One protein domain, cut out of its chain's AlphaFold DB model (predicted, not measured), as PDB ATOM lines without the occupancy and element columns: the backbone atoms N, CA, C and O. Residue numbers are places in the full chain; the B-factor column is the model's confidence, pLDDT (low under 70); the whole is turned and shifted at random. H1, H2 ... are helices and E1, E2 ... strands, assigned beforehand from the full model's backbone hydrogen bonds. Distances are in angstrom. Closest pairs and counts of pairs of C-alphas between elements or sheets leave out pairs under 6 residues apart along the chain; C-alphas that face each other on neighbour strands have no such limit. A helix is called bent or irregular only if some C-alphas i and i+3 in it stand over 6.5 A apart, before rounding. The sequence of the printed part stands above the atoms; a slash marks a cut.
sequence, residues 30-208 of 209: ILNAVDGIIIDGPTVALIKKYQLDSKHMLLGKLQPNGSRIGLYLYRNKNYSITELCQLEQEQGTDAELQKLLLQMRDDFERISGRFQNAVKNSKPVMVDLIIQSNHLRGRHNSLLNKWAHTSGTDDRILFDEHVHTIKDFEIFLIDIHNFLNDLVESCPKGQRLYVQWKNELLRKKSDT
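This is residues 30 to 208 of the 209 residues of an uncharacterized protein of uncultured bacterium (UniProt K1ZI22). Three long helices, H2, H4 and H8, lie side by side with their centres in a triangle, and H3 joins them at one end to make a loose bundle of four, helices lying roughly along one another. H5 and H6 cover one side of H8, with H7 next to H6; the small strand hairpin E1 and E2 lies at the H3 end, while H9 makes a corner with H8 at the other end and residues 199 to 208 stick out. The printed part has 179 residues, in the order H1 H2 E1 E2 H3 H4 H5 H6 H7 H8 H9, with one antiparallel sheet, E1 - E2; the class is mostly helix. It is compact, with a radius of gyration of the C-alphas of 17.7 A and spans of 49 by 40 by 28 A.

E1, residues 72 to 74, and E2, residues 77 to 79, form an antiparallel hairpin, with N 72 and O 79 at 3.0 A and N 79 and O 72 at 2.8 A, within hydrogen-bond range. The closest C-alphas of E1 and H4, residues 95 to 119, are those of Tyr 72 and Leu 100, 7.0 A apart. H2, residues 41 to 59, touches H4, closest at C-alphas Leu 46 and Phe 115, 6.7 A, at a shallow tilt of 5 degrees, opposite ways. The hub is H8, residues 166 to 185, touching six helices. H8 touches H2, closest at C-alphas Gln 51 and His 177, 5.9 A. With residues 166 to 170 alone it touches H3, residues 81 to 91, closest at C-alphas Cys 85 and Ile 166, 5.2 A. H5, residues 123 to 136, is about perpendicular to H8 at 78 degrees and touches it, closest at C-alphas Ser 133 and Phe 179, 5.7 A. H6, residues 143 to 149, forms helical hairpins with H5 and with H7, residues 155 to 162. H9, residues 188 to 206, touches H2, closest at C-alphas Gly 41 and Tyr 194, 3.4 A. H1, residues 30 to 34, is close to H5 but not clearly touching: C-alphas Ile 30 and Val 125, the closest, are 7.4 A apart. Every O i to N i+4 pair is within hydrogen-bond range in H1, H2, H3, H7, H8 and H9; H4 has 18 of 21, H5 8 of 10 and H6 2 of 3.

H1 begins at C-alpha 30 (175.243, 148.307, 106.268), and H9 ends at C-alpha 206 (160.567, 137.873, 73.000). From first to last C-alpha, H4 measures 35.2 A, with a kink of 36 degrees near residue 113, H8 28.6 A, H9 27.7 A and H2 26.3 A. H5 is irregular: C-alphas 125 and 128 are 7.1 A apart.

The C-alphas farthest apart, those of Gly 92 and Asp 207, are 55.5 A apart. The printed part has no cut. The link from H2 to E1, residues 60 to 71, is long. Mean pLDDT of the printed part is 91.7; residues 120, 152 and 153 are under 70.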
ATOM      1  N   ILE A  30     174.745 149.186 107.317       86.06
ATOM      2  CA  ILE A  30     175.243 148.307 106.268       86.06
ATOM      3  C   ILE A  30     174.199 148.054 105.183       86.06
ATOM      4  O   ILE A  30     174.566 147.983 104.016       86.06
ATOM      5  N   LEU A  31     172.902 148.011 105.526       88.81
ATOM      6  CA  LEU A  31     171.827 147.840 104.541       88.81
ATOM      7  C   LEU A  31     171.825 148.982 103.531       88.81
ATOM      8  O   LEU A  31     171.738 148.740 102.332       88.81
ATOM      9  N   ASN A  32     172.014 150.215 103.998       86.69
ATOM     10  CA  ASN A  32     172.082 151.382 103.120       86.69
ATOM     11  C   ASN A  32     173.293 151.331 102.178       86.69
ATOM     12  O   ASN A  32     173.203 151.805 101.044       86.69
ATOM     13  N   ALA A  33     174.409 150.761 102.642       85.94
ATOM     14  CA  ALA A  33     175.626 150.600 101.853       85.94
ATOM     15  C   ALA A  33     175.531 149.456 100.828       85.94
ATOM     16  O   ALA A  33     176.208 149.505  99.803       85.94
ATOM     17  N   VAL A  34     174.706 148.434 101.080       88.44
ATOM     18  CA  VAL A  34     174.572 147.267 100.191       88.44
ATOM     19  C   VAL A  34     173.337 147.307  99.286       88.44
ATOM     20  O   VAL A  34     173.350 146.647  98.245       88.44
ATOM     21  N   ASP A  35     172.297 148.073  99.633       92.06
ATOM     22  CA  ASP A  35     171.036 148.168  98.884       92.06
ATOM     23  C   ASP A  35     171.240 148.780  97.489       92.06
ATOM     24  O   ASP A  35     171.546 149.967  97.329       92.06
ATOM     25  N   GLY A  36     171.044 147.954  96.460       89.75
ATOM     26  CA  GLY A  36     171.249 148.311  95.060       89.75
ATOM     27  C   GLY A  36     172.704 148.264  94.584       89.75
ATOM     28  O   GLY A  36     172.950 148.600  93.428       89.75
ATOM     29  N   ILE A  37     173.648 147.851  95.438       88.38
ATOM     30  CA  ILE A  37     175.062 147.648  95.075       88.38
ATOM     31  C   ILE A  37     175.408 146.163  95.145       88.38
ATOM     32  O   ILE A  37     175.716 145.551  94.130       88.38
ATOM     33  N   ILE A  38     175.341 145.583  96.345       86.50
ATOM     34  CA  ILE A  38     175.558 144.146  96.559       86.50
ATOM     35  C   ILE A  38     174.218 143.416  96.485       86.50
ATOM     36  O   ILE A  38     174.116 142.379  95.843       86.50
ATOM     37  N   ILE A  39     173.170 143.966  97.105       89.81
ATOM     38  CA  ILE A  39     171.802 143.459  96.968       89.81
ATOM     39  C   ILE A  39     171.167 144.156  95.763       89.81
ATOM     40  O   ILE A  39     170.386 145.095  95.894       89.81
ATOM     41  N   ASP A  40     171.584 143.738  94.573       92.56
ATOM     42  CA  ASP A  40     171.113 144.232  93.282       92.56
ATOM     43  C   ASP A  40     170.034 143.313  92.668       92.56
ATOM     44  O   ASP A  40     169.548 142.369  93.297       92.56
ATOM     45  N   GLY A  41     169.627 143.587  91.426       93.06
ATOM     46  CA  GLY A  41     168.589 142.807  90.747       93.06
ATOM     47  C   GLY A  41     168.919 141.313  90.602       93.06
ATOM     48  O   GLY A  41     168.123 140.475  91.040       93.06
ATOM     49  N   PRO A  42     170.077 140.951  90.019       92.19
ATOM     50  CA  PRO A  42     170.556 139.572  89.965       92.19
ATOM     51  C   PRO A  42     170.647 138.889  91.336       92.19
ATOM     52  O   PRO A  42     170.219 137.742  91.473       92.19
ATOM     53  N   THR A  43     171.135 139.582  92.365       90.94
ATOM     54  CA  THR A  43     171.256 139.019  93.718       90.94
ATOM     55  C   THR A  43     169.891 138.747  94.341       90.94
ATOM     56  O   THR A  43     169.657 137.656  94.863       90.94
ATOM     57  N   VAL A  44     168.933 139.669  94.207       93.38
ATOM     58  CA  VAL A  44     167.540 139.433  94.621       93.38
ATOM     59  C   VAL A  44     166.928 138.255  93.854       93.38
ATOM     60  O   VAL A  44     166.204 137.451  94.442       93.38
ATOM     61  N   ALA A  45     167.239 138.090  92.564       93.00
ATOM     62  CA  ALA A  45     166.790 136.932  91.790       93.00
ATOM     63  C   ALA A  45     167.365 135.611  92.333       93.00
ATOM     64  O   ALA A  45     166.633 134.622  92.427       93.00
ATOM     65  N   LEU A  46     168.646 135.598  92.717       92.12
ATOM     66  CA  LEU A  46     169.295 134.447  93.351       92.12
ATOM     67  C   LEU A  46     168.666 134.122  94.709       92.12
ATOM     68  O   LEU A  46     168.341 132.957  94.945       92.12
ATOM     69  N   ILE A  47     168.422 135.129  95.556       92.56
ATOM     70  CA  ILE A  47     167.741 134.954  96.849       92.56
ATOM     71  C   ILE A  47     166.344 134.366  96.636       92.56
ATOM     72  O   ILE A  47     166.019 133.331  97.213       92.56
ATOM     73  N   LYS A  48     165.534 134.961  95.749       93.38
ATOM     74  CA  LYS A  48     164.175 134.474  95.456       93.38
ATOM     75  C   LYS A  48     164.183 133.055  94.887       93.38
ATOM     76  O   LYS A  48     163.303 132.258  95.207       93.38
ATOM     77  N   LYS A  49     165.177 132.712  94.062       93.50
ATOM     78  CA  LYS A  49     165.349 131.345  93.559       93.50
ATOM     79  C   LYS A  49     165.685 130.369  94.685       93.50
ATOM     80  O   LYS A  49     165.061 129.316  94.764       93.50
ATOM     81  N   TYR A  50     166.626 130.722  95.554       92.94
ATOM     82  CA  TYR A  50     166.981 129.903  96.707       92.94
ATOM     83  C   TYR A  50     165.784 129.710  97.653       92.94
ATOM     84  O   TYR A  50     165.487 128.586  98.052       92.94
ATOM     85  N   GLN A  51     165.029 130.777  97.936       93.06
ATOM     86  CA  GLN A  51     163.791 130.717  98.716       93.06
ATOM     87  C   GLN A  51     162.761 129.770  98.089       93.06
ATOM     88  O   GLN A  51     162.127 128.999  98.807       93.06
ATOM     89  N   LEU A  52     162.601 129.796  96.762       93.25
ATOM     90  CA  LEU A  52     161.709 128.879  96.050       93.25
ATOM     91  C   LEU A  52     162.179 127.422  96.163       93.25
ATOM     92  O   LEU A  52     161.366 126.545  96.452       93.25
ATOM     93  N   ASP A  53     163.471 127.166  95.954       93.88
ATOM     94  CA  ASP A  53     164.051 125.823  96.036       93.88
ATOM     95  C   ASP A  53     163.926 125.261  97.471       93.88
ATOM     96  O   ASP A  53     163.444 124.143  97.654       93.88
ATOM     97  N   SER A  54     164.213 126.072  98.495       93.75
ATOM     98  CA  SER A  54     163.988 125.738  99.911       93.75
ATOM     99  C   SER A  54     162.503 125.492 100.224       93.75
ATOM    100  O   SER A  54     162.153 124.508 100.876       93.75
ATOM    101  N   LYS A  55     161.592 126.316  99.689       93.56
ATOM    102  CA  LYS A  55     160.142 126.128  99.850       93.56
ATOM    103  C   LYS A  55     159.652 124.825  99.217       93.56
ATOM    104  O   LYS A  55     158.737 124.201  99.749       93.56
ATOM    105  N   HIS A  56     160.241 124.397  98.102       95.00
ATOM    106  CA  HIS A  56     159.938 123.093  97.512       95.00
ATOM    107  C   HIS A  56     160.380 121.929  98.399       95.00
ATOM    108  O   HIS A  56     159.691 120.914  98.413       95.00
ATOM    109  N   MET A  57     161.480 122.060  99.142       96.19
ATOM    110  CA  MET A  57     161.874 121.054 100.134       96.19
ATOM    111  C   MET A  57     160.896 121.037 101.315       96.19
ATOM    112  O   MET A  57     160.363 119.982 101.661       96.19
ATOM    113  N   LEU A  58     160.602 122.216 101.873       95.75
ATOM    114  CA  LEU A  58     159.725 122.377 103.037       95.75
ATOM    115  C   LEU A  58     158.299 121.887 102.787       95.75
ATOM    116  O   LEU A  58     157.755 121.160 103.607       95.75
ATOM    117  N   LEU A  59     157.712 122.265 101.647       95.44
ATOM    118  CA  LEU A  59     156.282 122.086 101.366       95.44
ATOM    119  C   LEU A  59     155.983 121.141 100.199       95.44
ATOM    120  O   LEU A  59     154.821 120.876  99.905       95.44
ATOM    121  N   GLY A  60     156.997 120.695  99.462       95.75
ATOM    122  CA  GLY A  60     156.809 120.015  98.184       95.75
ATOM    123  C   GLY A  60     156.606 120.970  97.000       95.75
ATOM    124  O   GLY A  60     156.363 122.178  97.138       95.75
ATOM    125  N   LYS A  61     156.701 120.411  95.790       95.00
ATOM    126  CA  LYS A  61     156.536 121.126  94.515       95.00
ATOM    127  C   LYS A  61     155.065 121.331  94.186       95.00
ATOM    128  O   LYS A  61     154.301 120.366  94.173       95.00
ATOM    129  N   LEU A  62     154.702 122.572  93.868       92.56
ATOM    130  CA  LEU A  62     153.363 122.919  93.400       92.56
ATOM    131  C   LEU A  62     153.132 122.345  91.996       92.56
ATOM    132  O   LEU A  62     153.941 122.555  91.093       92.56
ATOM    133  N   GLN A  63     152.030 121.630  91.831       93.81
ATOM    134  CA  GLN A  63     151.568 121.067  90.571       93.81
ATOM    135  C   GLN A  63     150.563 122.010  89.887       93.81
ATOM    136  O   GLN A  63     149.961 122.854  90.558       93.81
ATOM    137  N   PRO A  64     150.317 121.863  88.570       92.62
ATOM    138  CA  PRO A  64     149.350 122.695  87.844       92.62
ATOM    139  C   PRO A  64     147.921 122.638  88.400       92.62
ATOM    140  O   PRO A  64     147.174 123.603  88.284       92.62
ATOM    141  N   ASN A  65     147.544 121.525  89.032       91.25
ATOM    142  CA  ASN A  65     146.241 121.337  89.678       91.25
ATOM    143  C   ASN A  65     146.151 121.974  91.083       91.25
ATOM    144  O   ASN A  65     145.172 121.752  91.790       91.25
ATOM    145  N   GLY A  66     147.180 122.708  91.516       90.31
ATOM    146  CA  GLY A  66     147.253 123.337  92.834       90.31
ATOM    147  C   GLY A  66     147.692 122.410  93.972       90.31
ATOM    148  O   GLY A  66     147.914 122.895  95.082       90.31
ATOM    149  N   SER A  67     147.864 121.104  93.729       92.19
ATOM    150  CA  SER A  67     148.367 120.178  94.747       92.19
ATOM    151  C   SER A  67     149.879 120.314  94.937       92.19
ATOM    152  O   SER A  67     150.590 120.858  94.089       92.19
ATOM    153  N   ARG A  68     150.394 119.825  96.069       93.62
ATOM    154  CA  ARG A  68     151.835 119.740  96.329       93.62
ATOM    155  C   ARG A  68     152.273 118.284  96.369       93.62
ATOM    156  O   ARG A  68     151.572 117.447  96.926       93.62
ATOM    157  N   ILE A  69     153.426 117.998  95.767       96.44
ATOM    158  CA  ILE A  69     154.069 116.682  95.829       96.44
ATOM    159  C   ILE A  69     155.389 116.832  96.575       96.44
ATOM    160  O   ILE A  69     156.240 117.637  96.180       96.44
ATOM    161  N   GLY A  70     155.539 116.061  97.649       97.25
ATOM    162  CA  GLY A  70     156.768 115.956  98.420       97.25
ATOM    163  C   GLY A  70     157.977 115.523  97.588       97.25
ATOM    164  O   GLY A  70     157.834 114.972  96.497       97.25
ATOM    165  N   LEU A  71     159.180 115.786  98.091       97.56
ATOM    166  CA  LEU A  71     160.426 115.432  97.399       97.56
ATOM    167  C   LEU A  71     161.044 114.125  97.897       97.56
ATOM    168  O   LEU A  71     161.865 113.542  97.192       97.56
ATOM    169  N   TYR A  72     160.661 113.679  99.090       98.12
ATOM    170  CA  TYR A  72     161.337 112.617  99.818       98.12
ATOM    171  C   TYR A  72     160.454 111.378  99.872       98.12
ATOM    172  O   TYR A  72     159.319 111.439 100.346       98.12
ATOM    173  N   LEU A  73     160.961 110.256  99.365       98.00
ATOM    174  CA  LEU A  73     160.242 108.990  99.362       98.00
ATOM    175  C   LEU A  73     160.383 108.322 100.733       98.00
ATOM    176  O   LEU A  73     161.488 107.979 101.133       98.00
ATOM    177  N   TYR A  74     159.262 108.108 101.415       97.88
ATOM    178  CA  TYR A  74     159.187 107.368 102.672       97.88
ATOM    179  C   TYR A  74     158.069 106.334 102.563       97.88
ATOM    180  O   TYR A  74     156.934 106.685 102.225       97.88
ATOM    181  N   ARG A  75     158.369 105.050 102.786       95.31
ATOM    182  CA  ARG A  75     157.373 103.956 102.716       95.31
ATOM    183  C   ARG A  75     156.479 104.010 101.456       95.31
ATOM    184  O   ARG A  75     155.255 103.914 101.538       95.31
ATOM    185  N   ASN A  76     157.096 104.177 100.281       95.69
ATOM    186  CA  ASN A  76     156.445 104.263  98.958       95.69
ATOM    187  C   ASN A  76     155.530 105.479  98.721       95.69
ATOM    188  O   ASN A  76     154.751 105.488  97.765       95.69
ATOM    189  N   LYS A  77     155.628 106.528  99.541       97.50
ATOM    190  CA  LYS A  77     154.916 107.790  99.324       97.50
ATOM    191  C   LYS A  77     155.878 108.972  99.409       97.50
ATOM    192  O   LYS A  77     156.824 108.958 100.187       97.50
ATOM    193  N   ASN A  78     155.644 109.984  98.579       98.00
ATOM    194  CA  ASN A  78     156.423 111.217  98.601       98.00
ATOM    195  C   ASN A  78     155.906 112.161  99.685       98.00
ATOM    196  O   ASN A  78     154.706 112.436  99.737       98.00
ATOM    197  N   TYR A  79     156.831 112.699 100.470       98.19
ATOM    198  CA  TYR A  79     156.578 113.645 101.544       98.19
ATOM    199  C   TYR A  79     157.496 114.865 101.441       98.19
ATOM    200  O   TYR A  79     158.589 114.836 100.866       98.19
ATOM    201  N   SER A  80     156.995 115.981 101.939       98.00
ATOM    202  CA  SER A  80     157.750 117.199 102.202       98.00
ATOM    203  C   SER A  80     158.452 117.118 103.562       98.00
ATOM    204  O   SER A  80     158.146 116.238 104.368       98.00
ATOM    205  N   ILE A  81     159.387 118.032 103.835       98.19
ATOM    206  CA  ILE A  81     160.060 118.078 105.145       98.19
ATOM    207  C   ILE A  81     159.045 118.310 106.265       98.19
ATOM    208  O   ILE A  81     159.128 117.638 107.286       98.19
ATOM    209  N   THR A  82     158.062 119.193 106.070       96.94
ATOM    210  CA  THR A  82     157.042 119.459 107.093       96.94
ATOM    211  C   THR A  82     156.196 118.223 107.395       96.94
ATOM    212  O   THR A  82     155.947 117.918 108.559       96.94
ATOM    213  N   GLU A  83     155.802 117.456 106.375       97.56
ATOM    214  CA  GLU A  83     155.052 116.212 106.602       97.56
ATOM    215  C   GLU A  83     155.915 115.135 107.280       97.56
ATOM    216  O   GLU A  83     155.432 114.430 108.163       97.56
ATOM    217  N   LEU A  84     157.196 115.011 106.909       98.12
ATOM    218  CA  LEU A  84     158.116 114.065 107.556       98.12
ATOM    219  C   LEU A  84     158.438 114.460 108.995       98.12
ATOM    220  O   LEU A  84     158.562 113.590 109.850       98.12
ATOM    221  N   CYS A  85     158.528 115.757 109.273       97.06
ATOM    222  CA  CYS A  85     158.690 116.277 110.619       97.06
ATOM    223  C   CYS A  85     157.498 115.894 111.504       97.06
ATOM    224  O   CYS A  85     157.688 115.400 112.612       97.06
ATOM    225  N   GLN A  86     156.273 116.057 110.998       96.81
ATOM    226  CA  GLN A  86     155.076 115.631 111.716       96.81
ATOM    227  C   GLN A  86     155.080 114.115 111.970       96.81
ATOM    228  O   GLN A  86     154.806 113.680 113.086       96.81
ATOM    229  N   LEU A  87     155.449 113.310 110.968       96.56
ATOM    230  CA  LEU A  87     155.565 111.859 111.128       96.56
ATOM    231  C   LEU A  87     156.604 111.467 112.187       96.56
ATOM    232  O   LEU A  87     156.324 110.599 113.009       96.56
ATOM    233  N   GLU A  88     157.769 112.119 112.197       97.06
ATOM    234  CA  GLU A  88     158.812 111.902 113.205       97.06
ATOM    235  C   GLU A  88     158.316 112.247 114.619       97.06
ATOM    236  O   GLU A  88     158.606 111.524 115.570       97.06
ATOM    237  N   GLN A  89     157.524 113.311 114.769       95.88
ATOM    238  CA  GLN A  89     156.935 113.694 116.056       95.88
ATOM    239  C   GLN A  89     155.865 112.706 116.541       95.88
ATOM    240  O   GLN A  89     155.769 112.442 117.737       95.88
ATOM    241  N   GLU A  90     155.054 112.171 115.627       96.06
ATOM    242  CA  GLU A  90     153.958 111.252 115.953       96.06
ATOM    243  C   GLU A  90     154.441 109.823 116.226       96.06
ATOM    244  O   GLU A  90     153.899 109.138 117.093       96.06
ATOM    245  N   GLN A  91     155.431 109.353 115.465       95.50
ATOM    246  CA  GLN A  91     155.842 107.944 115.438       95.50
ATOM    247  C   GLN A  91     157.230 107.716 116.042       95.50
ATOM    248  O   GLN A  91     157.636 106.568 116.232       95.50
ATOM    249  N   GLY A  92     157.945 108.793 116.362       94.50
ATOM    250  CA  GLY A  92     159.358 108.748 116.694       94.50
ATOM    251  C   GLY A  92     160.238 108.621 115.452       94.50
ATOM    252  O   GLY A  92     159.788 108.421 114.321       94.50
ATOM    253  N   THR A  93     161.536 108.736 115.685       95.44
ATOM    254  CA  THR A  93     162.561 108.600 114.656       95.44
ATOM    255  C   THR A  93     162.836 107.121 114.356       95.44
ATOM    256  O   THR A  93     163.110 106.338 115.268       95.44
ATOM    257  N   ASP A  94     162.850 106.751 113.073       95.25
ATOM    258  CA  ASP A  94     163.325 105.447 112.597       95.25
ATOM    259  C   ASP A  94     164.554 105.580 111.673       95.25
ATOM    260  O   ASP A  94     164.994 106.676 111.316       95.25
ATOM    261  N   ALA A  95     165.143 104.443 111.295       96.62
ATOM    262  CA  ALA A  95     166.347 104.416 110.465       96.62
ATOM    263  C   ALA A  95     166.129 104.967 109.042       96.62
ATOM    264  O   ALA A  95     167.088 105.406 108.407       96.62
ATOM    265  N   GLU A  96     164.904 104.925 108.513       96.88
ATOM    266  CA  GLU A  96     164.576 105.467 107.193       96.88
ATOM    267  C   GLU A  96     164.432 106.995 107.273       96.88
ATOM    268  O   GLU A  96     165.017 107.695 106.447       96.88
ATOM    269  N   LEU A  97     163.793 107.525 108.320       97.06
ATOM    270  CA  LEU A  97     163.733 108.965 108.601       97.06
ATOM    271  C   LEU A  97     165.126 109.572 108.818       97.06
ATOM    272  O   LEU A  97     165.416 110.637 108.281       97.06
ATOM    273  N   GLN A  98     166.023 108.877 109.521       96.38
ATOM    274  CA  GLN A  98     167.409 109.334 109.691       96.38
ATOM    275  C   GLN A  98     168.185 109.372 108.369       96.38
ATOM    276  O   GLN A  98     168.925 110.318 108.105       96.38
ATOM    277  N   LYS A  99     167.977 108.391 107.483       97.06
ATOM    278  CA  LYS A  99     168.543 108.438 106.125       97.06
ATOM    279  C   LYS A  99     167.984 109.610 105.322       97.06
ATOM    280  O   LYS A  99     168.739 110.272 104.613       97.06
ATOM    281  N   LEU A 100     166.686 109.881 105.449       98.00
ATOM    282  CA  LEU A 100     166.054 111.020 104.795       98.00
ATOM    283  C   LEU A 100     166.588 112.352 105.325       98.00
ATOM    284  O   LEU A 100     166.824 113.245 104.521       98.00
ATOM    285  N   LEU A 101     166.862 112.477 106.625       97.62
ATOM    286  CA  LEU A 101     167.506 113.664 107.188       97.62
ATOM    287  C   LEU A 101     168.877 113.925 106.547       97.62
ATOM    288  O   LEU A 101     169.165 115.052 106.147       97.62
ATOM    289  N   LEU A 102     169.708 112.892 106.390       95.88
ATOM    290  CA  LEU A 102     170.999 113.024 105.702       95.88
ATOM    291  C   LEU A 102     170.816 113.460 104.242       95.88
ATOM    292  O   LEU A 102     171.460 114.405 103.797       95.88
ATOM    293  N   GLN A 103     169.866 112.854 103.525       97.06
ATOM    294  CA  GLN A 103     169.544 113.255 102.155       97.06
ATOM    295  C   GLN A 103     169.073 114.719 102.069       97.06
ATOM    296  O   GLN A 103     169.458 115.450 101.159       97.06
ATOM    297  N   MET A 104     168.238 115.166 103.010       96.88
ATOM    298  CA  MET A 104     167.765 116.550 103.082       96.88
ATOM    299  C   MET A 104     168.917 117.535 103.297       96.88
ATOM    300  O   MET A 104     168.926 118.604 102.681       96.88
ATOM    301  N   ARG A 105     169.892 117.174 104.141       94.44
ATOM    302  CA  ARG A 105     171.107 117.963 104.374       94.44
ATOM    303  C   ARG A 105     171.946 118.075 103.101       94.44
ATOM    304  O   ARG A 105     172.274 119.192 102.710       94.44
ATOM    305  N   ASP A 106     172.186 116.965 102.404       93.19
ATOM    306  CA  ASP A 106     172.915 116.957 101.125       93.19
ATOM    307  C   ASP A 106     172.204 117.817 100.062       93.19
ATOM    308  O   ASP A 106     172.825 118.589  99.320       93.19
ATOM    309  N   ASP A 107     170.873 117.729  99.994       94.12
ATOM    310  CA  ASP A 107     170.070 118.557  99.098       94.12
ATOM    311  C   ASP A 107     170.189 120.046  99.438       94.12
ATOM    312  O   ASP A 107     170.326 120.865  98.523       94.12
ATOM    313  N   PHE A 108     170.174 120.394 100.729       92.25
ATOM    314  CA  PHE A 108     170.403 121.759 101.194       92.25
ATOM    315  C   PHE A 108     171.795 122.261 100.828       92.25
ATOM    316  O   PHE A 108     171.903 123.356 100.278       92.25
ATOM    317  N   GLU A 109     172.854 121.490 101.076       89.38
ATOM    318  CA  GLU A 109     174.226 121.852 100.699       89.38
ATOM    319  C   GLU A 109     174.327 122.112  99.191       89.38
ATOM    320  O   GLU A 109     174.878 123.119  98.746       89.38
ATOM    321  N   ARG A 110     173.686 121.270  98.378       89.88
ATOM    322  CA  ARG A 110     173.653 121.442  96.923       89.88
ATOM    323  C   ARG A 110     172.935 122.722  96.482       89.88
ATOM    324  O   ARG A 110     173.419 123.399  95.569       89.88
ATOM    325  N   ILE A 111     171.780 123.061  97.069       89.50
ATOM    326  CA  ILE A 111     171.055 124.295  96.696       89.50
ATOM    327  C   ILE A 111     171.723 125.548  97.269       89.50
ATOM    328  O   ILE A 111     171.769 126.582  96.599       89.50
ATOM    329  N   SER A 112     172.274 125.453  98.478       85.00
ATOM    330  CA  SER A 112     172.937 126.553  99.170       85.00
ATOM    331  C   SER A 112     174.305 126.842  98.578       85.00
ATOM    332  O   SER A 112     174.629 128.011  98.451       85.00
ATOM    333  N   GLY A 113     175.058 125.854  98.087       81.56
ATOM    334  CA  GLY A 113     176.379 126.073  97.490       81.56
ATOM    335  C   GLY A 113     176.366 127.069  96.322       81.56
ATOM    336  O   GLY A 113     177.262 127.900  96.187       81.56
ATOM    337  N   ARG A 114     175.300 127.074  95.506       75.31
ATOM    338  CA  ARG A 114     175.125 128.076  94.435       75.31
ATOM    339  C   ARG A 114     174.929 129.484  94.987       75.31
ATOM    340  O   ARG A 114     175.474 130.436  94.438       75.31
ATOM    341  N   PHE A 115     174.148 129.600  96.056       78.62
ATOM    342  CA  PHE A 115     173.894 130.862  96.735       78.62
ATOM    343  C   PHE A 115     175.144 131.343  97.482       78.62
ATOM    344  O   PHE A 115     175.612 132.446  97.228       78.62
ATOM    345  N   GLN A 116     175.744 130.488  98.312       77.31
ATOM    346  CA  GLN A 116     176.964 130.737  99.076       77.31
ATOM    347  C   GLN A 116     178.113 131.204  98.186       77.31
ATOM    348  O   GLN A 116     178.798 132.146  98.555       77.31
ATOM    349  N   ASN A 117     178.303 130.625  96.998       74.38
ATOM    350  CA  ASN A 117     179.333 131.097  96.070       74.38
ATOM    351  C   ASN A 117     179.086 132.534  95.587       74.38
ATOM    352  O   ASN A 117     180.042 133.289  95.426       74.38
ATOM    353  N   ALA A 118     177.825 132.929  95.396       71.06
ATOM    354  CA  ALA A 118     177.467 134.294  95.017       71.06
ATOM    355  C   ALA A 118     177.595 135.287  96.186       71.06
ATOM    356  O   ALA A 118     177.880 136.460  95.960       71.06
ATOM    357  N   VAL A 119     177.424 134.822  97.429       71.00
ATOM    358  CA  VAL A 119     177.412 135.665  98.642       71.00
ATOM    359  C   VAL A 119     178.598 135.415  99.582       71.00
ATOM    360  O   VAL A 119     178.591 135.833 100.738       71.00
ATOM    361  N   LYS A 120     179.647 134.729  99.111       69.38
ATOM    362  CA  LYS A 120     180.735 134.209  99.959       69.38
ATOM    363  C   LYS A 120     181.396 135.294 100.807       69.38
ATOM    364  O   LYS A 120     181.710 135.074 101.971       69.38
ATOM    365  N   ASN A 121     181.559 136.479 100.226       72.25
ATOM    366  CA  ASN A 121     182.224 137.608 100.870       72.25
ATOM    367  C   ASN A 121     181.266 138.504 101.672       72.25
ATOM    368  O   ASN A 121     181.719 139.457 102.296       72.25
ATOM    369  N   SER A 122     179.959 138.220 101.673       74.81
ATOM    370  CA  SER A 122     178.960 139.001 102.407       74.81
ATOM    371  C   SER A 122     178.416 138.297 103.651       74.81
ATOM    372  O   SER A 122     177.710 138.936 104.424       74.81
ATOM    373  N   LYS A 123     178.770 137.029 103.924       76.44
ATOM    374  CA  LYS A 123     178.344 136.336 105.161       76.44
ATOM    375  C   LYS A 123     178.718 137.113 106.439       76.44
ATOM    376  O   LYS A 123     177.808 137.340 107.229       76.44
ATOM    377  N   PRO A 124     179.958 137.627 106.616       78.62
ATOM    378  CA  PRO A 124     180.310 138.428 107.798       78.62
ATOM    379  C   PRO A 124     179.469 139.704 107.937       78.62
ATOM    380  O   PRO A 124     179.104 140.100 109.035       78.62
ATOM    381  N   VAL A 125     179.114 140.314 106.803       77.88
ATOM    382  CA  VAL A 125     178.270 141.515 106.720       77.88
ATOM    383  C   VAL A 125     176.811 141.215 107.091       77.88
ATOM    384  O   VAL A 125     176.097 142.084 107.584       77.88
ATOM    385  N   MET A 126     176.359 139.980 106.873       85.69
ATOM    386  CA  MET A 126     174.990 139.552 107.153       85.69
ATOM    387  C   MET A 126     174.772 139.094 108.599       85.69
ATOM    388  O   MET A 126     173.617 138.935 108.984       85.69
ATOM    389  N   VAL A 127     175.822 138.898 109.407       90.75
ATOM    390  CA  VAL A 127     175.701 138.366 110.781       90.75
ATOM    391  C   VAL A 127     174.752 139.209 111.634       90.75
ATOM    392  O   VAL A 127     173.776 138.679 112.165       90.75
ATOM    393  N   ASP A 128     174.970 140.524 111.696       91.44
ATOM    394  CA  ASP A 128     174.132 141.428 112.495       91.44
ATOM    395  C   ASP A 128     172.674 141.443 112.014       91.44
ATOM    396  O   ASP A 128     171.739 141.518 112.813       91.44
ATOM    397  N   LEU A 129     172.469 141.312 110.701       93.31
ATOM    398  CA  LEU A 129     171.145 141.268 110.079       93.31
ATOM    399  C   LEU A 129     170.409 139.963 110.399       93.31
ATOM    400  O   LEU A 129     169.207 139.981 110.665       93.31
ATOM    401  N   ILE A 130     171.130 138.840 110.414       93.62
ATOM    402  CA  ILE A 130     170.607 137.533 110.821       93.62
ATOM    403  C   ILE A 130     170.182 137.577 112.291       93.62
ATOM    404  O   ILE A 130     169.056 137.193 112.619       93.62
ATOM    405  N   ILE A 131     171.051 138.088 113.168       93.81
ATOM    406  CA  ILE A 131     170.765 138.209 114.602       93.81
ATOM    407  C   ILE A 131     169.540 139.103 114.819       93.81
ATOM    408  O   ILE A 131     168.636 138.731 115.570       93.81
ATOM    409  N   GLN A 132     169.467 140.248 114.134       94.25
ATOM    410  CA  GLN A 132     168.321 141.152 114.202       94.25
ATOM    411  C   GLN A 132     167.025 140.474 113.734       94.25
ATOM    412  O   GLN A 132     166.016 140.547 114.435       94.25
ATOM    413  N   SER A 133     167.046 139.787 112.589       94.88
ATOM    414  CA  SER A 133     165.887 139.071 112.039       94.88
ATOM    415  C   SER A 133     165.361 137.992 113.000       94.88
ATOM    416  O   SER A 133     164.152 137.893 113.233       94.88
ATOM    417  N   ASN A 134     166.260 137.227 113.625       93.88
ATOM    418  CA  ASN A 134     165.897 136.224 114.626       93.88
ATOM    419  C   ASN A 134     165.402 136.851 115.937       93.88
ATOM    420  O   ASN A 134     164.454 136.342 116.536       93.88
ATOM    421  N   HIS A 135     165.987 137.971 116.371       94.00
ATOM    422  CA  HIS A 135     165.541 138.698 117.560       94.00
ATOM    423  C   HIS A 135     164.106 139.218 117.406       94.00
ATOM    424  O   HIS A 135     163.291 139.012 118.301       94.00
ATOM    425  N   LEU A 136     163.762 139.807 116.255       93.19
ATOM    426  CA  LEU A 136     162.407 140.313 115.988       93.19
ATOM    427  C   LEU A 136     161.333 139.211 116.039       93.19
ATOM    428  O   LEU A 136     160.173 139.502 116.309       93.19
ATOM    429  N   ARG A 137     161.732 137.944 115.869       92.44
ATOM    430  CA  ARG A 137     160.861 136.762 115.980       92.44
ATOM    431  C   ARG A 137     160.944 136.038 117.325       92.44
ATOM    432  O   ARG A 137     160.366 134.964 117.465       92.44
ATOM    433  N   GLY A 138     161.697 136.561 118.293       92.94
ATOM    434  CA  GLY A 138     161.923 135.906 119.585       92.94
ATOM    435  C   GLY A 138     162.768 134.625 119.505       92.94
ATOM    436  O   GLY A 138     162.724 133.791 120.407       92.94
ATOM    437  N   ARG A 139     163.553 134.436 118.433       91.19
ATOM    438  CA  ARG A 139     164.356 133.227 118.161       91.19
ATOM    439  C   ARG A 139     165.836 133.417 118.488       91.19
ATOM    440  O   ARG A 139     166.718 133.145 117.676       91.19
ATOM    441  N   HIS A 140     166.129 133.873 119.702       89.25
ATOM    442  CA  HIS A 140     167.489 134.229 120.138       89.25
ATOM    443  C   HIS A 140     168.510 133.085 120.021       89.25
ATOM    444  O   HIS A 140     169.674 133.322 119.711       89.25
ATOM    445  N   ASN A 141     168.060 131.841 120.204       90.25
ATOM    446  CA  ASN A 141     168.905 130.643 120.185       90.25
ATOM    447  C   ASN A 141     168.816 129.863 118.862       90.25
ATOM    448  O   ASN A 141     169.091 128.665 118.838       90.25
ATOM    449  N   SER A 142     168.397 130.514 117.770       93.69
ATOM    450  CA  SER A 142     168.294 129.863 116.462       93.69
ATOM    451  C   SER A 142     169.637 129.271 116.021       93.69
ATOM    452  O   SER A 142     170.684 129.915 116.136       93.69
ATOM    453  N   LEU A 143     169.604 128.070 115.432       94.75
ATOM    454  CA  LEU A 143     170.761 127.478 114.756       94.75
ATOM    455  C   LEU A 143     171.306 128.405 113.659       94.75
ATOM    456  O   LEU A 143     172.510 128.432 113.423       94.75
ATOM    457  N   LEU A 144     170.446 129.225 113.049       93.81
ATOM    458  CA  LEU A 144     170.860 130.217 112.065       93.81
ATOM    459  C   LEU A 144     171.820 131.263 112.658       93.81
ATOM    460  O   LEU A 144     172.762 131.669 111.981       93.81
ATOM    461  N   ASN A 145     171.647 131.655 113.926       93.31
ATOM    462  CA  ASN A 145     172.589 132.560 114.595       93.31
ATOM    463  C   ASN A 145     173.971 131.913 114.726       93.31
ATOM    464  O   ASN A 145     174.977 132.571 114.479       93.31
ATOM    465  N   LYS A 146     174.034 130.621 115.066       92.50
ATOM    466  CA  LYS A 146     175.305 129.881 115.129       92.50
ATOM    467  C   LYS A 146     175.931 129.759 113.741       92.50
ATOM    468  O   LYS A 146     177.095 130.103 113.565       92.50
ATOM    469  N   TRP A 147     175.130 129.375 112.747       90.62
ATOM    470  CA  TRP A 147     175.556 129.265 111.352       90.62
ATOM    471  C   TRP A 147     176.080 130.584 110.784       90.62
ATOM    472  O   TRP A 147     177.016 130.577 109.996       90.62
ATOM    473  N   ALA A 148     175.542 131.735 111.188       88.88
ATOM    474  CA  ALA A 148     176.053 133.027 110.734       88.88
ATOM    475  C   ALA A 148     177.544 133.232 111.078       88.88
ATOM    476  O   ALA A 148     178.260 133.866 110.305       88.88
ATOM    477  N   HIS A 149     178.014 132.646 112.183       87.44
ATOM    478  CA  HIS A 149     179.384 132.788 112.682       87.44
ATOM    479  C   HIS A 149     180.340 131.680 112.216       87.44
ATOM    480  O   HIS A 149     181.541 131.787 112.450       87.44
ATOM    481  N   THR A 150     179.847 130.618 111.570       84.31
ATOM    482  CA  THR A 150     180.708 129.532 111.078       84.31
ATOM    483  C   THR A 150     181.417 129.908 109.785       84.31
ATOM    484  O   THR A 150     180.878 130.617 108.924       84.31
ATOM    485  N   SER A 151     182.628 129.382 109.606       73.00
ATOM    486  CA  SER A 151     183.285 129.376 108.302       73.00
ATOM    487  C   SER A 151     182.735 128.225 107.444       73.00
ATOM    488  O   SER A 151     182.185 127.261 107.969       73.00
ATOM    489  N   GLY A 152     182.856 128.306 106.114       66.44
ATOM    490  CA  GLY A 152     182.234 127.320 105.213       66.44
ATOM    491  C   GLY A 152     182.706 125.868 105.404       66.44
ATOM    492  O   GLY A 152     181.984 124.952 105.030       66.44
ATOM    493  N   THR A 153     183.883 125.635 105.996       68.81
ATOM    494  CA  THR A 153     184.358 124.283 106.353       68.81
ATOM    495  C   THR A 153     183.696 123.730 107.613       68.81
ATOM    496  O   THR A 153     183.637 122.514 107.780       68.81
ATOM    497  N   ASP A 154     183.160 124.603 108.465       81.19
ATOM    498  CA  ASP A 154     182.601 124.248 109.771       81.19
ATOM    499  C   ASP A 154     181.078 124.067 109.717       81.19
ATOM    500  O   ASP A 154     180.482 123.573 110.670       81.19
ATOM    501  N   ASP A 155     180.434 124.422 108.596       81.62
ATOM    502  CA  ASP A 155     178.991 124.254 108.400       81.62
ATOM    503  C   ASP A 155     178.580 122.784 108.590       81.62
ATOM    504  O   ASP A 155     177.621 122.498 109.299       81.62
ATOM    505  N   ARG A 156     179.338 121.828 108.042       84.00
ATOM    506  CA  ARG A 156     179.023 120.400 108.205       84.00
ATOM    507  C   ARG A 156     179.117 119.947 109.664       84.00
ATOM    508  O   ARG A 156     178.228 119.240 110.130       84.00
ATOM    509  N   ILE A 157     180.153 120.403 110.373       88.19
ATOM    510  CA  ILE A 157     180.372 120.111 111.798       88.19
ATOM    511  C   ILE A 157     179.210 120.670 112.620       88.19
ATOM    512  O   ILE A 157     178.616 119.951 113.417       88.19
ATOM    513  N   LEU A 158     178.816 121.919 112.359       90.44
ATOM    514  CA  LEU A 158     177.691 122.551 113.040       90.44
ATOM    515  C   LEU A 158     176.405 121.727 112.893       90.44
ATOM    516  O   LEU A 158     175.678 121.558 113.872       90.44
ATOM    517  N   PHE A 159     176.118 121.224 111.691       90.94
ATOM    518  CA  PHE A 159     174.929 120.407 111.455       90.94
ATOM    519  C   PHE A 159     175.034 119.030 112.110       90.94
ATOM    520  O   PHE A 159     174.044 118.567 112.664       90.94
ATOM    521  N   ASP A 160     176.206 118.395 112.091       91.00
ATOM    522  CA  ASP A 160     176.416 117.123 112.789       91.00
ATOM    523  C   ASP A 160     176.196 117.257 114.306       91.00
ATOM    524  O   ASP A 160     175.688 116.328 114.929       91.00
ATOM    525  N   GLU A 161     176.512 118.416 114.890       93.38
ATOM    526  CA  GLU A 161     176.351 118.697 116.324       93.38
ATOM    527  C   GLU A 161     174.952 119.175 116.742       93.38
ATOM    528  O   GLU A 161     174.620 119.098 117.922       93.38
ATOM    529  N   HIS A 162     174.160 119.738 115.823       94.81
ATOM    530  CA  HIS A 162     172.925 120.453 116.183       94.81
ATOM    531  C   HIS A 162     171.678 120.027 115.405       94.81
ATOM    532  O   HIS A 162     170.583 120.473 115.743       94.81
ATOM    533  N   VAL A 163     171.819 119.217 114.355       95.69
ATOM    534  CA  VAL A 163     170.706 118.772 113.513       95.69
ATOM    535  C   VAL A 163     170.601 117.256 113.600       95.69
ATOM    536  O   VAL A 163     171.215 116.525 112.822       95.69
ATOM    537  N   HIS A 164     169.807 116.787 114.561       95.12
ATOM    538  CA  HIS A 164     169.623 115.356 114.828       95.12
ATOM    539  C   HIS A 164     168.242 114.848 114.415       95.12
ATOM    540  O   HIS A 164     168.056 113.652 114.184       95.12
ATOM    541  N   THR A 165     167.279 115.759 114.310       97.12
ATOM    542  CA  THR A 165     165.903 115.469 113.917       97.12
ATOM    543  C   THR A 165     165.532 116.236 112.653       97.12
ATOM    544  O   THR A 165     166.121 117.272 112.318       97.12
ATOM    545  N   ILE A 166     164.508 115.757 111.950       97.62
ATOM    546  CA  ILE A 166     163.906 116.485 110.828       97.62
ATOM    547  C   ILE A 166     163.326 117.808 111.334       97.62
ATOM    548  O   ILE A 166     163.371 118.809 110.615       97.62
ATOM    549  N   LYS A 167     162.856 117.855 112.590       96.25
ATOM    550  CA  LYS A 167     162.381 119.098 113.205       96.25
ATOM    551  C   LYS A 167     163.466 120.168 113.311       96.25
ATOM    552  O   LYS A 167     163.193 121.320 112.967       96.25
ATOM    553  N   ASP A 168     164.669 119.807 113.754       96.06
ATOM    554  CA  ASP A 168     165.794 120.747 113.866       96.06
ATOM    555  C   ASP A 168     166.118 121.364 112.503       96.06
ATOM    556  O   ASP A 168     166.282 122.580 112.359       96.06
ATOM    557  N   PHE A 169     166.143 120.514 111.475       97.00
ATOM    558  CA  PHE A 169     166.424 120.927 110.111       97.00
ATOM    559  C   PHE A 169     165.315 121.807 109.519       97.00
ATOM    560  O   PHE A 169     165.600 122.840 108.913       97.00
ATOM    561  N   GLU A 170     164.046 121.445 109.731       96.38
ATOM    562  CA  GLU A 170     162.892 122.247 109.317       96.38
ATOM    563  C   GLU A 170     162.952 123.658 109.922       96.38
ATOM    564  O   GLU A 170     162.832 124.654 109.206       96.38
ATOM    565  N   ILE A 171     163.187 123.743 111.235       95.06
ATOM    566  CA  ILE A 171     163.331 124.994 111.992       95.06
ATOM    567  C   ILE A 171     164.415 125.877 111.374       95.06
ATOM    568  O   ILE A 171     164.194 127.075 111.187       95.06
ATOM    569  N   PHE A 172     165.567 125.296 111.052       95.69
ATOM    570  CA  PHE A 172     166.672 126.017 110.441       95.69
ATOM    571  C   PHE A 172     166.333 126.543 109.036       95.69
ATOM    572  O   PHE A 172     166.606 127.706 108.729       95.69
ATOM    573  N   LEU A 173     165.690 125.728 108.190       95.06
ATOM    574  CA  LEU A 173     165.258 126.156 106.854       95.06
ATOM    575  C   LEU A 173     164.227 127.289 106.912       95.06
ATOM    576  O   LEU A 173     164.296 128.221 106.108       95.06
ATOM    577  N   ILE A 174     163.286 127.221 107.859       94.69
ATOM    578  CA  ILE A 174     162.303 128.283 108.099       94.69
ATOM    579  C   ILE A 174     163.013 129.585 108.484       94.69
ATOM    580  O   ILE A 174     162.701 130.636 107.922       94.69
ATOM    581  N   ASP A 175     163.994 129.522 109.385       94.69
ATOM    582  CA  ASP A 175     164.736 130.704 109.831       94.69
ATOM    583  C   ASP A 175     165.507 131.359 108.693       94.69
ATOM    584  O   ASP A 175     165.406 132.573 108.509       94.69
ATOM    585  N   ILE A 176     166.210 130.569 107.874       93.56
ATOM    586  CA  ILE A 176     166.904 131.109 106.699       93.56
ATOM    587  C   ILE A 176     165.909 131.760 105.746       93.56
ATOM    588  O   ILE A 176     166.165 132.853 105.238       93.56
ATOM    589  N   HIS A 177     164.784 131.101 105.478       93.44
ATOM    590  CA  HIS A 177     163.797 131.629 104.546       93.44
ATOM    591  C   HIS A 177     163.229 132.971 105.020       93.44
ATOM    592  O   HIS A 177     163.126 133.901 104.217       93.44
ATOM    593  N   ASN A 178     162.897 133.069 106.312       93.69
ATOM    594  CA  ASN A 178     162.402 134.286 106.947       93.69
ATOM    595  C   ASN A 178     163.441 135.411 106.891       93.69
ATOM    596  O   ASN A 178     163.122 136.507 106.435       93.69
ATOM    597  N   PHE A 179     164.693 135.123 107.261       94.56
ATOM    598  CA  PHE A 179     165.785 136.091 107.180       94.56
ATOM    599  C   PHE A 179     165.977 136.624 105.757       94.56
ATOM    600  O   PHE A 179     166.053 137.832 105.547       94.56
ATOM    601  N   LEU A 180     166.025 135.738 104.761       93.56
ATOM    602  CA  LEU A 180     166.199 136.147 103.368       93.56
ATOM    603  C   LEU A 180     165.027 136.987 102.856       93.56
ATOM    604  O   LEU A 180     165.227 137.872 102.024       93.56
ATOM    605  N   ASN A 181     163.817 136.725 103.354       93.56
ATOM    606  CA  ASN A 181     162.650 137.523 103.015       93.56
ATOM    607  C   ASN A 181     162.781 138.935 103.593       93.56
ATOM    608  O   ASN A 181     162.682 139.906 102.850       93.56
ATOM    609  N   ASP A 182     163.109 139.046 104.879       94.94
ATOM    610  CA  ASP A 182     163.357 140.335 105.526       94.94
ATOM    611  C   ASP A 182     164.483 141.119 104.852       94.94
ATOM    612  O   ASP A 182     164.366 142.327 104.654       94.94
ATOM    613  N   LEU A 183     165.574 140.444 104.475       93.56
ATOM    614  CA  LEU A 183     166.717 141.065 103.811       93.56
ATOM    615  C   LEU A 183     166.290 141.734 102.500       93.56
ATOM    616  O   LEU A 183     166.593 142.906 102.279       93.56
ATOM    617  N   VAL A 184     165.563 141.006 101.647       93.62
ATOM    618  CA  VAL A 184     165.063 141.538 100.371       93.62
ATOM    619  C   VAL A 184     164.077 142.680 100.602       93.62
ATOM    620  O   VAL A 184     164.174 143.716  99.941       93.62
ATOM    621  N   GLU A 185     163.163 142.528 101.556       94.31
ATOM    622  CA  GLU A 185     162.161 143.554 101.863       94.31
ATOM    623  C   GLU A 185     162.774 144.823 102.461       94.31
ATOM    624  O   GLU A 185     162.284 145.928 102.235       94.31
ATOM    625  N   SER A 186     163.925 144.691 103.115       95.00
ATOM    626  CA  SER A 186     164.698 145.813 103.651       95.00
ATOM    627  C   SER A 186     165.606 146.490 102.615       95.00
ATOM    628  O   SER A 186     166.237 147.492 102.939       95.00
ATOM    629  N   CYS A 187     165.669 145.983 101.374       94.44
ATOM    630  CA  CYS A 187     166.506 146.509 100.284       94.44
ATOM    631  C   CYS A 187     165.654 147.022  99.102       94.44
ATOM    632  O   CYS A 187     165.568 146.379  98.045       94.44
ATOM    633  N   PRO A 188     164.977 148.178  99.247       95.75
ATOM    634  CA  PRO A 188     164.041 148.678  98.243       95.75
ATOM    635  C   PRO A 188     164.701 149.050  96.906       95.75
ATOM    636  O   PRO A 188     164.037 148.953  95.868       95.75
ATOM    637  N   LYS A 189     165.973 149.483  96.866       96.50
ATOM    638  CA  LYS A 189     166.672 149.720  95.585       96.50
ATOM    639  C   LYS A 189     166.940 148.398  94.873       96.50
ATOM    640  O   LYS A 189     166.638 148.298  93.685       96.50
ATOM    641  N   GLY A 190     167.423 147.386  95.591       95.38
ATOM    642  CA  GLY A 190     167.637 146.036  95.077       95.38
ATOM    643  C   GLY A 190     166.373 145.441  94.464       95.38
ATOM    644  O   GLY A 190     166.392 144.947  93.336       95.38
ATOM    645  N   GLN A 191     165.236 145.582  95.151       95.50
ATOM    646  CA  GLN A 191     163.939 145.151  94.625       95.50
ATOM    647  C   GLN A 191     163.551 145.864  93.323       95.50
ATOM    648  O   GLN A 191     163.091 145.219  92.377       95.50
ATOM    649  N   ARG A 192     163.756 147.184  93.230       97.31
ATOM    650  CA  ARG A 192     163.483 147.927  91.986       97.31
ATOM    651  C   ARG A 192     164.371 147.454  90.837       97.31
ATOM    652  O   ARG A 192     163.858 147.217  89.742       97.31
ATOM    653  N   LEU A 193     165.666 147.266  91.087       96.44
ATOM    654  CA  LEU A 193     166.606 146.739  90.093       96.44
ATOM    655  C   LEU A 193     166.223 145.323  89.648       96.44
ATOM    656  O   LEU A 193     166.341 144.997  88.470       96.44
ATOM    657  N   TYR A 194     165.703 144.488  90.551       96.69
ATOM    658  CA  TYR A 194     165.202 143.157  90.207       96.69
ATOM    659  C   TYR A 194     164.035 143.211  89.221       96.69
ATOM    660  O   TYR A 194     164.020 142.462  88.243       96.69
ATOM    661  N   VAL A 195     163.069 144.106  89.445       96.06
ATOM    662  CA  VAL A 195     161.935 144.285  88.527       96.06
ATOM    663  C   VAL A 195     162.422 144.737  87.148       96.06
ATOM    664  O   VAL A 195     161.997 144.171  86.140       96.06
ATOM    665  N   GLN A 196     163.347 145.698  87.094       95.88
ATOM    666  CA  GLN A 196     163.945 146.171  85.840       95.88
ATOM    667  C   GLN A 196     164.672 145.039  85.102       95.88
ATOM    668  O   GLN A 196     164.341 144.733  83.957       95.88
ATOM    669  N   TRP A 197     165.576 144.345  85.795       94.44
ATOM    670  CA  TRP A 197     166.331 143.211  85.265       94.44
ATOM    671  C   TRP A 197     165.420 142.098  84.727       94.44
ATOM    672  O   TRP A 197     165.631 141.574  83.631       94.44
ATOM    673  N   LYS A 198     164.355 141.755  85.464       94.12
ATOM    674  CA  LYS A 198     163.375 140.747  85.043       94.12
ATOM    675  C   LYS A 198     162.666 141.160  83.751       94.12
ATOM    676  O   LYS A 198     162.512 140.329  82.856       94.12
ATOM    677  N   ASN A 199     162.247 142.418  83.644       94.00
ATOM    678  CA  ASN A 199     161.569 142.933  82.453       94.00
ATOM    679  C   ASN A 199     162.496 142.925  81.230       94.00
ATOM    680  O   ASN A 199     162.079 142.528  80.143       94.00
ATOM    681  N   GLU A 200     163.770 143.281  81.409       93.31
ATOM    682  CA  GLU A 200     164.770 143.212  80.339       93.31
ATOM    683  C   GLU A 200     164.990 141.784  79.830       93.31
ATOM    684  O   GLU A 200     165.092 141.571  78.621       93.31
ATOM    685  N   LEU A 201     165.032 140.795  80.728       92.06
ATOM    686  CA  LEU A 201     165.141 139.389  80.337       92.06
ATOM    687  C   LEU A 201     163.922 138.899  79.554       92.06
ATOM    688  O   LEU A 201     164.079 138.136  78.602       92.06
ATOM    689  N   LEU A 202     162.717 139.315  79.949       91.31
ATOM    690  CA  LEU A 202     161.493 138.964  79.231       91.31
ATOM    691  C   LEU A 202     161.477 139.577  77.829       91.31
ATOM    692  O   LEU A 202     161.165 138.874  76.871       91.31
ATOM    693  N   ARG A 203     161.897 140.842  77.696       93.00
ATOM    694  CA  ARG A 203     162.021 141.504  76.392       93.00
ATOM    695  C   ARG A 203     163.004 140.770  75.482       93.00
ATOM    696  O   ARG A 203     162.636 140.381  74.383       93.00
ATOM    697  N   LYS A 204     164.215 140.483  75.973       92.06
ATOM    698  CA  LYS A 204     165.243 139.762  75.201       92.06
ATOM    699  C   LYS A 204     164.773 138.385  74.724       92.06
ATOM    700  O   LYS A 204     165.129 137.991  73.626       92.06
ATOM    701  N   LYS A 205     163.977 137.666  75.526       89.25
ATOM    702  CA  LYS A 205     163.397 136.375  75.120       89.25
ATOM    703  C   LYS A 205     162.356 136.516  74.011       89.25
ATOM    704  O   LYS A 205     162.299 135.651  73.145       89.25
ATOM    705  N   SER A 206     161.550 137.578  74.047       87.06
ATOM    706  CA  SER A 206     160.567 137.873  73.000       87.06
ATOM    707  C   SER A 206     161.228 138.253  71.679       87.06
ATOM    708  O   SER A 206     160.686 137.927  70.636       87.06
ATOM    709  N   ASP A 207     162.385 138.915  71.726       86.62
ATOM    710  CA  ASP A 207     163.127 139.333  70.531       86.62
ATOM    711  C   ASP A 207     163.878 138.158  69.855       86.62
ATOM    712  O   ASP A 207     164.380 138.298  68.743       86.62
ATOM    713  N   THR A 208     163.989 137.003  70.528       81.81
ATOM    714  CA  THR A 208     164.681 135.790  70.038       81.81
ATOM    715  C   THR A 208     163.749 134.674  69.549       81.81
ATOM    716  O   THR A 208     164.245 133.612  69.168       81.81
TER     717      THR A 208